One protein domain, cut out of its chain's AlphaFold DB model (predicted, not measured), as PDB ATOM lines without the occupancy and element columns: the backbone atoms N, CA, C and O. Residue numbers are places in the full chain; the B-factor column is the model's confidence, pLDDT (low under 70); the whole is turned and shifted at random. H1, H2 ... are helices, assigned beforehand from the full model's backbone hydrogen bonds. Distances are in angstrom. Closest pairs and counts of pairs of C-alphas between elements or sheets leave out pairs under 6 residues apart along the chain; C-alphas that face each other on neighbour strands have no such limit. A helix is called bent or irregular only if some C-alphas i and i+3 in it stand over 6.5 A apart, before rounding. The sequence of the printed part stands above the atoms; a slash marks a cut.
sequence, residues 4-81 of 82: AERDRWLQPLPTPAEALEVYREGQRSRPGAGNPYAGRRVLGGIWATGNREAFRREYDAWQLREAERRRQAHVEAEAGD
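Overview. This is residues 4 to 81 of the 82 residues of an uncharacterized protein of Gordonia westfalica (UniProt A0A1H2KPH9). One long helix, H3, makes the length of the domain; the shorter H2 packs beside its first part, the link of residues 29 to 42 folds back from the end of H2 to the start of H3, and residues 60 to 81 stick out as a long arm. The short H1 lies off the end where H3 begins and touches neither of the other helices. The printed part has 78 residues, with three named helices in the order H1, H2, H3 and no named strand, and its class is all helix. The whole is extended, with a radius of gyration of the C-alphas of 20.3 A, and the C-alphas span 70 by 25 by 13 A.

Arrangement. The longest helix is H3, residues 43 to 79. H2, residues 16 to 28, touches H3, with 32 pairs of C-alphas within 8 A. H3 touches H2 with residues 43 to 54 alone. The closest C-alphas of the two helices are those of Gly 26 and Gly 50, 4.1 A apart. The lines of H2 and H3 stand at a shallow tilt of 30 degrees, and the two run the same way. Their centres are 23.6 A apart. H1, residues 4 to 10, is apart from H3 and apart from H2, with no C-alpha within 8 A of either. In H1, H2 and H3 every pair of backbone O of residue i and N of residue i+4 is within hydrogen-bond range. No helix is bent or irregular.

Along the chain. H3 has 37 residues and measures 54.8 A from C-alpha 43 at (25.371, 27.306, 22.580) to C-alpha 79 at (64.999, 9.061, 55.685). H2 has 13 residues and measures 18.5 A from its first to its last C-alpha, beginning with C-alpha 16 at (17.902, 19.507, 24.194). H1 has 7 residues, from Ala 4 to Leu 10, and measures 10.0 A; its C-alpha 4 is at (24.445, 42.698, 16.656).

Size, cuts and confidence. The two C-alphas farthest apart are those of Leu 10 and Asp 81, 70.4 A. Residues 60 to 81, of which 60 to 79 belong to H3, stand free. Without them the body has 56 residues and spans 38 by 23 by 13 A, with a radius of gyration of 11.8 A. The link from H1 to H2, 5 residues, is tight, and the link from H2 to H3, 14 residues, is long. The printed part runs from residue 4 to residue 81 with no cut. The mean pLDDT of the printed part is 92.5, and residues 80 to 81 are under 70.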
ATOM      1  N   ALA A   4      23.799  43.931  16.205       86.12
ATOM      2  CA  ALA A   4      24.445  42.698  16.656       86.12
ATOM      3  C   ALA A   4      23.772  42.088  17.901       86.12
ATOM      4  O   ALA A   4      23.626  40.870  18.010       86.12
ATOM      5  N   GLU A   5      23.326  42.923  18.845       87.25
ATOM      6  CA  GLU A   5      22.554  42.454  19.998       87.25
ATOM      7  C   GLU A   5      21.189  41.908  19.569       87.25
ATOM      8  O   GLU A   5      20.784  40.851  20.053       87.25
ATOM      9  N   ARG A   6      20.501  42.583  18.638       91.25
ATOM     10  CA  ARG A   6      19.218  42.121  18.090       91.25
ATOM     11  C   ARG A   6      19.359  40.753  17.426       91.25
ATOM     12  O   ARG A   6      18.608  39.841  17.763       91.25
ATOM     13  N   ASP A   7      20.346  40.602  16.550       89.88
ATOM     14  CA  ASP A   7      20.604  39.357  15.826       89.88
ATOM     15  C   ASP A   7      20.919  38.218  16.793       89.88
ATOM     16  O   ASP A   7      20.427  37.104  16.634       89.88
ATOM     17  N   ARG A   8      21.672  38.504  17.863       86.88
ATOM     18  CA  ARG A   8      21.939  37.540  18.935       86.88
ATOM     19  C   ARG A   8      20.661  37.117  19.667       86.88
ATOM     20  O   ARG A   8      20.525  35.939  19.989       86.88
ATOM     21  N   TRP A   9      19.739  38.038  19.949       88.88
ATOM     22  CA  TRP A   9      18.469  37.724  20.620       88.88
ATOM     23  C   TRP A   9      17.518  36.896  19.755       88.88
ATOM     24  O   TRP A   9      16.834  36.033  20.303       88.88
ATOM     25  N   LEU A  10      17.523  37.125  18.440       94.19
ATOM     26  CA  LEU A  10      16.682  36.427  17.462       94.19
ATOM     27  C   LEU A  10      17.178  35.020  17.096       94.19
ATOM     28  O   LEU A  10      16.473  34.294  16.399       94.19
ATOM     29  N   GLN A  11      18.366  34.612  17.556       92.50
ATOM     30  CA  GLN A  11      18.840  33.246  17.336       92.50
ATOM     31  C   GLN A  11      17.874  32.225  17.958       92.50
ATOM     32  O   GLN A  11      17.450  32.413  19.105       92.50
ATOM     33  N   PRO A  12      17.561  31.129  17.242       93.31
ATOM     34  CA  PRO A  12      16.696  30.086  17.766       93.31
ATOM     35  C   PRO A  12      17.318  29.447  19.009       93.31
ATOM     36  O   PRO A  12      18.543  29.337  19.139       93.31
ATOM     37  N   LEU A  13      16.459  29.021  19.934       94.50
ATOM     38  CA  LEU A  13      16.896  28.189  21.049       94.50
ATOM     39  C   LEU A  13      17.309  26.813  20.510       94.50
ATOM     40  O   LEU A  13      16.619  26.285  19.636       94.50
ATOM     41  N   PRO A  14      18.405  26.228  21.019       95.62
ATOM     42  CA  PRO A  14      18.789  24.882  20.639       95.62
ATOM     43  C   PRO A  14      17.793  23.868  21.194       95.62
ATOM     44  O   PRO A  14      17.182  24.069  22.250       95.62
ATOM     45  N   THR A  15      17.680  22.741  20.510       97.69
ATOM     46  CA  THR A  15      17.021  21.556  21.051       97.69
ATOM     47  C   THR A  15      17.816  20.993  22.239       97.69
ATOM     48  O   THR A  15      19.024  21.228  22.361       97.69
ATOM     49  N   PRO A  16      17.184  20.191  23.118       97.69
ATOM     50  CA  PRO A  16      17.902  19.507  24.194       97.69
ATOM     51  C   PRO A  16      19.048  18.612  23.699       97.69
ATOM     52  O   PRO A  16      20.072  18.502  24.370       97.69
ATOM     53  N   ALA A  17      18.894  17.992  22.524       98.19
ATOM     54  CA  ALA A  17      19.918  17.137  21.930       98.19
ATOM     55  C   ALA A  17      21.161  17.943  21.521       98.19
ATOM     56  O   ALA A  17      22.270  17.594  21.924       98.19
ATOM     57  N   GLU A  18      20.969  19.062  20.816       97.75
ATOM     58  CA  GLU A  18      22.060  19.968  20.432       97.75
ATOM     59  C   GLU A  18      22.757  20.557  21.664       97.75
ATOM     60  O   GLU A  18      23.983  20.612  21.732       97.75
ATOM     61  N   ALA A  19      21.989  20.959  22.680       97.94
ATOM     62  CA  ALA A  19      22.542  21.440  23.942       97.94
ATOM     63  C   ALA A  19      23.447  20.388  24.609       97.94
ATOM     64  O   ALA A  19      24.559  20.701  25.042       97.94
ATOM     65  N   LEU A  20      22.999  19.132  24.673       98.38
ATOM     66  CA  LEU A  20      23.775  18.047  25.271       98.38
ATOM     67  C   LEU A  20      25.050  17.740  24.476       98.38
ATOM     68  O   LEU A  20      26.099  17.487  25.070       98.38
ATOM     69  N   GLU A  21      24.974  17.761  23.147       98.31
ATOM     70  CA  GLU A  21      26.128  17.557  22.273       98.31
ATOM     71  C   GLU A  21      27.187  18.641  22.484       98.31
ATOM     72  O   GLU A  21      28.339  18.325  22.790       98.31
ATOM     73  N   VAL A  22      26.781  19.912  22.447       98.19
ATOM     74  CA  VAL A  22      27.676  21.060  22.639       98.19
ATOM     75  C   VAL A  22      28.307  21.068  24.032       98.19
ATOM     76  O   VAL A  22      29.488  21.387  24.190       98.19
ATOM     77  N   TYR A  23      27.560  20.661  25.057       98.38
ATOM     78  CA  TYR A  23      28.105  20.488  26.403       98.38
ATOM     79  C   TYR A  23      29.191  19.400  26.446       98.38
ATOM     80  O   TYR A  23      30.276  19.623  26.989       98.38
ATOM     81  N   ARG A  24      28.936  18.240  25.826       98.12
ATOM     82  CA  ARG A  24      29.902  17.131  25.737       98.12
ATOM     83  C   ARG A  24      31.122  17.484  24.896       98.12
ATOM     84  O   ARG A  24      32.209  16.978  25.160       98.12
ATOM     85  N   GLU A  25      30.975  18.305  23.863       97.94
ATOM     86  CA  GLU A  25      32.120  18.864  23.141       97.94
ATOM     87  C   GLU A  25      32.963  19.769  24.031       97.94
ATOM     88  O   GLU A  25      34.184  19.625  24.057       97.94
ATOM     89  N   GLY A  26      32.324  20.633  24.825       97.44
ATOM     90  CA  GLY A  26      33.007  21.432  25.840       97.44
ATOM     91  C   GLY A  26      33.825  20.554  26.784       97.44
ATOM     92  O   GLY A  26      35.010  20.804  26.980       97.44
ATOM     93  N   GLN A  27      33.242  19.465  27.289       97.38
ATOM     94  CA  GLN A  27      33.946  18.524  28.169       97.38
ATOM     95  C   GLN A  27      35.126  17.795  27.506       97.38
ATOM     96  O   GLN A  27      36.065  17.414  28.197       97.38
ATOM     97  N   ARG A  28      35.077  17.566  26.188       96.31
ATOM     98  CA  ARG A  28      36.151  16.900  25.426       96.31
ATOM     99  C   ARG A  28      37.227  17.866  24.932       96.31
ATOM    100  O   ARG A  28      38.283  17.430  24.483       96.31
ATOM    101  N   SER A  29      36.947  19.163  24.956       94.75
ATOM    102  CA  SER A  29      37.882  20.180  24.492       94.75
ATOM    103  C   SER A  29      39.021  20.407  25.485       94.75
ATOM    104  O   SER A  29      38.852  20.251  26.694       94.75
ATOM    105  N   ARG A  30      40.185  20.827  24.973       90.44
ATOM    106  CA  ARG A  30      41.325  21.192  25.822       90.44
ATOM    107  C   ARG A  30      40.926  22.340  26.755       90.44
ATOM    108  O   ARG A  30      40.337  23.319  26.278       90.44
ATOM    109  N   PRO A  31      41.289  22.310  28.044       84.00
ATOM    110  CA  PRO A  31      41.032  23.449  28.907       84.00
ATOM    111  C   PRO A  31      41.651  24.746  28.380       84.00
ATOM    112  O   PRO A  31      42.776  24.765  27.870       84.00
ATOM    113  N   GLY A  32      40.878  25.830  28.456       81.12
ATOM    114  CA  GLY A  32      41.276  27.131  27.918       81.12
ATOM    115  C   GLY A  32      41.270  27.227  26.386       81.12
ATOM    116  O   GLY A  32      41.786  28.203  25.845       81.12
ATOM    117  N   ALA A  33      40.719  26.241  25.666       91.50
ATOM    118  CA  ALA A  33      40.483  26.363  24.230       91.50
ATOM    119  C   ALA A  33      39.499  27.505  23.912       91.50
ATOM    120  O   ALA A  33      38.601  27.821  24.695       91.50
ATOM    121  N   GLY A  34      39.662  28.114  22.735       93.31
ATOM    122  CA  GLY A  34      38.715  29.105  22.229       93.31
ATOM    123  C   GLY A  34      37.339  28.480  21.996       93.31
ATOM    124  O   GLY A  34      37.244  27.377  21.467       93.31
ATOM    125  N   ASN A  35      36.279  29.189  22.387       95.56
ATOM    126  CA  ASN A  35      34.906  28.712  22.241       95.56
ATOM    127  C   ASN A  35      34.463  28.772  20.765       95.56
ATOM    128  O   ASN A  35      34.284  29.880  20.248       95.56
ATOM    129  N   PRO A  36      34.228  27.628  20.091       96.00
ATOM    130  CA  PRO A  36      33.834  27.615  18.680       96.00
ATOM    131  C   PRO A  36      32.413  28.156  18.459       96.00
ATOM    132  O   PRO A  36      32.055  28.540  17.349       96.00
ATOM    133  N   TYR A  37      31.611  28.250  19.521       95.00
ATOM    134  CA  TYR A  37      30.259  28.806  19.521       95.00
ATOM    135  C   TYR A  37      30.224  30.265  20.002       95.00
ATOM    136  O   TYR A  37      29.166  30.767  20.395       95.00
ATOM    137  N   ALA A  38      31.356  30.974  19.993       90.19
ATOM    138  CA  ALA A  38      31.385  32.405  20.278       90.19
ATOM    139  C   ALA A  38      30.409  33.165  19.356       90.19
ATOM    140  O   ALA A  38      30.325  32.916  18.157       90.19
ATOM    141  N   GLY A  39      29.607  34.064  19.933       88.12
ATOM    142  CA  GLY A  39      28.540  34.769  19.207       88.12
ATOM    143  C   GLY A  39      27.232  33.979  19.047       88.12
ATOM    144  O   GLY A  39      26.204  34.573  18.712       88.12
ATOM    145  N   ARG A  40      27.205  32.676  19.368       91.62
ATOM    146  CA  ARG A  40      25.955  31.914  19.509       91.62
ATOM    147  C   ARG A  40      25.383  32.118  20.907       91.62
ATOM    148  O   ARG A  40      26.034  31.802  21.901       91.62
ATOM    149  N   ARG A  41      24.157  32.641  20.996       89.69
ATOM    150  CA  ARG A  41      23.548  33.115  22.249       89.69
ATOM    151  C   ARG A  41      23.570  32.065  23.359       89.69
ATOM    152  O   ARG A  41      24.065  32.367  24.441       89.69
ATOM    153  N   VAL A  42      23.027  30.879  23.091       95.31
ATOM    154  CA  VAL A  42      22.874  29.807  24.089       95.31
ATOM    155  C   VAL A  42      24.021  28.802  24.003       95.31
ATOM    156  O   VAL A  42      24.654  28.508  25.015       95.31
ATOM    157  N   LEU A  43      24.347  28.335  22.794       96.62
ATOM    158  CA  LEU A  43      25.371  27.306  22.580       96.62
ATOM    159  C   LEU A  43      26.751  27.714  23.114       96.62
ATOM    160  O   LEU A  43      27.435  26.892  23.717       96.62
ATOM    161  N   GLY A  44      27.123  28.995  22.994       95.50
ATOM    162  CA  GLY A  44      28.371  29.508  23.558       95.50
ATOM    163  C   GLY A  44      28.483  29.279  25.068       95.50
ATOM    164  O   GLY A  44      29.514  28.807  25.546       95.50
ATOM    165  N   GLY A  45      27.421  29.555  25.827       95.81
ATOM    166  CA  GLY A  45      27.411  29.343  27.279       95.81
ATOM    167  C   GLY A  45      27.431  27.863  27.673       95.81
ATOM    168  O   GLY A  45      28.096  27.481  28.638       95.81
ATOM    169  N   ILE A  46      26.746  27.022  26.897       97.81
ATOM    170  CA  ILE A  46      26.690  25.573  27.118       97.81
ATOM    171  C   ILE A  46      28.074  24.944  26.934       97.81
ATOM    172  O   ILE A  46      28.555  24.240  27.824       97.81
ATOM    173  N   TRP A  47      28.749  25.256  25.825       98.00
ATOM    174  CA  TRP A  47      30.100  24.758  25.566       98.00
ATOM    175  C   TRP A  47      31.082  25.204  26.655       98.00
ATOM    176  O   TRP A  47      31.841  24.397  27.191       98.00
ATOM    177  N   ALA A  48      31.021  26.486  27.042       96.38
ATOM    178  CA  ALA A  48      31.897  27.050  28.068       96.38
ATOM    179  C   ALA A  48      31.707  26.373  29.433       96.38
ATOM    180  O   ALA A  48      32.676  26.172  30.163       96.38
ATOM    181  N   THR A  49      30.474  25.981  29.765       96.44
ATOM    182  CA  THR A  49      30.183  25.202  30.976       96.44
ATOM    183  C   THR A  49      30.884  23.844  30.939       96.44
ATOM    184  O   THR A  49      31.590  23.505  31.887       96.44
ATOM    185  N   GLY A  50      30.771  23.112  29.826       96.62
ATOM    186  CA  GLY A  50      31.453  21.828  29.651       96.62
ATOM    187  C   GLY A  50      32.980  21.944  29.746       96.62
ATOM    188  O   GLY A  50      33.608  21.177  30.475       96.62
ATOM    189  N   ASN A  51      33.582  22.942  29.085       96.88
ATOM    190  CA  ASN A  51      35.033  23.177  29.145       96.88
ATOM    191  C   ASN A  51      35.505  23.523  30.565       96.88
ATOM    192  O   ASN A  51      36.525  23.015  31.030       96.88
ATOM    193  N   ARG A  52      34.738  24.344  31.293       95.81
ATOM    194  CA  ARG A  52      35.055  24.709  32.680       95.81
ATOM    195  C   ARG A  52      35.039  23.502  33.613       95.81
ATOM    196  O   ARG A  52      35.852  23.435  34.534       95.81
ATOM    197  N   GLU A  53      34.122  22.564  33.411       95.06
ATOM    198  CA  GLU A  53      34.106  21.321  34.180       95.06
ATOM    199  C   GLU A  53      35.306  20.429  33.871       95.06
ATOM    200  O   GLU A  53      35.907  19.898  34.805       95.06
ATOM    201  N   ALA A  54      35.685  20.297  32.597       93.44
ATOM    202  CA  ALA A  54      36.890  19.565  32.211       93.44
ATOM    203  C   ALA A  54      38.139  20.168  32.871       93.44
ATOM    204  O   ALA A  54      38.895  19.450  33.523       93.44
ATOM    205  N   PHE A  55      38.285  21.497  32.820       94.56
ATOM    206  CA  PHE A  55      39.371  22.204  33.499       94.56
ATOM    207  C   PHE A  55      39.419  21.907  35.001       94.56
ATOM    208  O   PHE A  55      40.486  21.620  35.536       94.56
ATOM    209  N   ARG A  56      38.271  21.957  35.690       95.00
ATOM    210  CA  ARG A  56      38.199  21.666  37.132       95.00
ATOM    211  C   ARG A  56      38.682  20.252  37.444       95.00
ATOM    212  O   ARG A  56      39.515  20.092  38.325       95.00
ATOM    213  N   ARG A  57      38.230  19.250  36.683       92.38
ATOM    214  CA  ARG A  57      38.659  17.853  36.870       92.38
ATOM    215  C   ARG A  57      40.165  17.684  36.682       92.38
ATOM    216  O   ARG A  57      40.807  17.000  37.473       92.38
ATOM    217  N   GLU A  58      40.733  18.308  35.653       92.06
ATOM    218  CA  GLU A  58      42.179  18.261  35.418       92.06
ATOM    219  C   GLU A  58      42.970  18.963  36.527       92.06
ATOM    220  O   GLU A  58      43.993  18.444  36.977       92.06
ATOM    221  N   TYR A  59      42.480  20.113  36.992       93.31
ATOM    222  CA  TYR A  59      43.089  20.863  38.084       93.31
ATOM    223  C   TYR A  59      43.072  20.077  39.398       93.31
ATOM    224  O   TYR A  59      44.102  19.982  40.065       93.31
ATOM    225  N   ASP A  60      41.948  19.447  39.739       95.56
ATOM    226  CA  ASP A  60      41.826  18.614  40.937       95.56
ATOM    227  C   ASP A  60      42.774  17.406  40.865       95.56
ATOM    228  O   ASP A  60      43.482  17.093  41.824       95.56
ATOM    229  N   ALA A  61      42.875  16.761  39.697       94.31
ATOM    230  CA  ALA A  61      43.818  15.667  39.485       94.31
ATOM    231  C   ALA A  61      45.280  16.128  39.608       94.31
ATOM    232  O   ALA A  61      46.123  15.396  40.131       94.31
ATOM    233  N   TRP A  62      45.599  17.333  39.131       94.38
ATOM    234  CA  TRP A  62      46.921  17.927  39.314       94.38
ATOM    235  C   TRP A  62      47.219  18.208  40.790       94.38
ATOM    236  O   TRP A  62      48.286  17.821  41.261       94.38
ATOM    237  N   GLN A  63      46.271  18.785  41.532       97.25
ATOM    238  CA  GLN A  63      46.410  19.050  42.967       97.25
ATOM    239  C   GLN A  63      46.718  17.776  43.763       97.25
ATOM    240  O   GLN A  63      47.602  17.778  44.620       97.25
ATOM    241  N   LEU A  64      46.044  16.665  43.450       96.69
ATOM    242  CA  LEU A  64      46.301  15.377  44.101       96.69
ATOM    243  C   LEU A  64      47.727  14.868  43.845       96.69
ATOM    244  O   LEU A  64      48.414  14.490  44.795       96.69
ATOM    245  N   ARG A  65      48.193  14.916  42.589       96.19
ATOM    246  CA  ARG A  65      49.570  14.525  42.230       96.19
ATOM    247  C   ARG A  65      50.612  15.421  42.893       96.19
ATOM    248  O   ARG A  65      51.666  14.949  43.306       96.19
ATOM    249  N   GLU A  66      50.332  16.716  42.986       96.50
ATOM    250  CA  GLU A  66      51.222  17.677  43.630       96.50
ATOM    251  C   GLU A  66      51.323  17.424  45.140       96.50
ATOM    252  O   GLU A  66      52.418  17.430  45.701       96.50
ATOM    253  N   ALA A  67      50.196  17.138  45.795       95.62
ATOM    254  CA  ALA A  67      50.166  16.782  47.208       95.62
ATOM    255  C   ALA A  67      50.923  15.474  47.488       95.62
ATOM    256  O   ALA A  67      51.651  15.388  48.474       95.62
ATOM    257  N   GLU A  68      50.784  14.468  46.622       96.06
ATOM    258  CA  GLU A  68      51.523  13.210  46.738       96.06
ATOM    259  C   GLU A  68      53.032  13.405  46.583       96.06
ATOM    260  O   GLU A  68      53.785  12.936  47.434       96.06
ATOM    261  N   ARG A  69      53.470  14.182  45.582       95.19
ATOM    262  CA  ARG A  69      54.893  14.502  45.395       95.19
ATOM    263  C   ARG A  69      55.490  15.180  46.627       95.19
ATOM    264  O   ARG A  69      56.587  14.836  47.049       95.19
ATOM    265  N   ARG A  70      54.763  16.129  47.226       94.00
ATOM    266  CA  ARG A  70      55.211  16.817  48.449       94.00
ATOM    267  C   ARG A  70      55.316  15.872  49.641       94.00
ATOM    268  O   ARG A  70      56.261  15.996  50.411       94.00
ATOM    269  N   ARG A  71      54.379  14.928  49.786       92.81
ATOM    270  CA  ARG A  71      54.453  13.898  50.834       92.81
ATOM    271  C   ARG A  71      55.667  12.989  50.646       92.81
ATOM    272  O   ARG A  71      56.365  12.736  51.614       92.81
ATOM    273  N   GLN A  72      55.931  12.536  49.422       91.75
ATOM    274  CA  GLN A  72      57.091  11.685  49.123       91.75
ATOM    275  C   GLN A  72      58.411  12.408  49.402       91.75
ATOM    276  O   GLN A  72      59.251  11.871  50.112       91.75
ATOM    277  N   ALA A  73      58.544  13.658  48.950       91.62
ATOM    278  CA  ALA A  73      59.737  14.462  49.210       91.62
ATOM    279  C   ALA A  73      59.997  14.680  50.712       91.62
ATOM    280  O   ALA A  73      61.146  14.731  51.134       91.62
ATOM    281  N   HIS A  74      58.939  14.794  51.526       89.44
ATOM    282  CA  HIS A  74      59.073  14.877  52.982       89.44
ATOM    283  C   HIS A  74      59.614  13.575  53.582       89.44
ATOM    284  O   HIS A  74      60.555  13.613  54.364       89.44
ATOM    285  N   VAL A  75      59.057  12.430  53.177       89.94
ATOM    286  CA  VAL A  75      59.499  11.107  53.651       89.94
ATOM    287  C   VAL A  75      60.955  10.834  53.262       89.94
ATOM    288  O   VAL A  75      61.719  10.319  54.069       89.94
ATOM    289  N   GLU A  76      61.358  11.191  52.042       81.38
ATOM    290  CA  GLU A  76      62.743  11.032  51.577       81.38
ATOM    291  C   GLU A  76      63.725  11.937  52.335       81.38
ATOM    292  O   GLU A  76      64.845  11.516  52.612       81.38
ATOM    293  N   ALA A  77      63.310  13.155  52.699       81.56
ATOM    294  CA  ALA A  77      64.124  14.056  53.513       81.56
ATOM    295  C   ALA A  77      64.309  13.534  54.947       81.56
ATOM    296  O   ALA A  77      65.408  13.620  55.478       81.56
ATOM    297  N   GLU A  78      63.265  12.956  55.552       77.88
ATOM    298  CA  GLU A  78      63.350  12.340  56.885       77.88
ATOM    299  C   GLU A  78      64.208  11.064  56.891       77.88
ATOM    300  O   GLU A  78      64.871  10.782  57.880       77.88
ATOM    301  N   ALA A  79      64.226  10.301  55.793       74.31
ATOM    302  CA  ALA A  79      64.999   9.061  55.685       74.31
ATOM    303  C   ALA A  79      66.485   9.263  55.324       74.31
ATOM    304  O   ALA A  79      67.259   8.314  55.402       74.31
ATOM    305  N   GLY A  80      66.873  10.457  54.866       66.94
ATOM    306  CA  GLY A  80      68.250  10.791  54.476       66.94
ATOM    307  C   GLY A  80      69.069  11.513  55.551       66.94
ATOM    308  O   GLY A  80      70.218  11.856  55.276       66.94
ATOM    309  N   ASP A  81      68.479  11.774  56.720       58.34
ATOM    310  CA  ASP A  81      69.101  12.471  57.862       58.34
ATOM    311  C   ASP A  81      69.612  11.492  58.957       58.34
ATOM    312  O   ASP A  81      70.140  11.939  59.977       58.34
TER     313      ASP A  81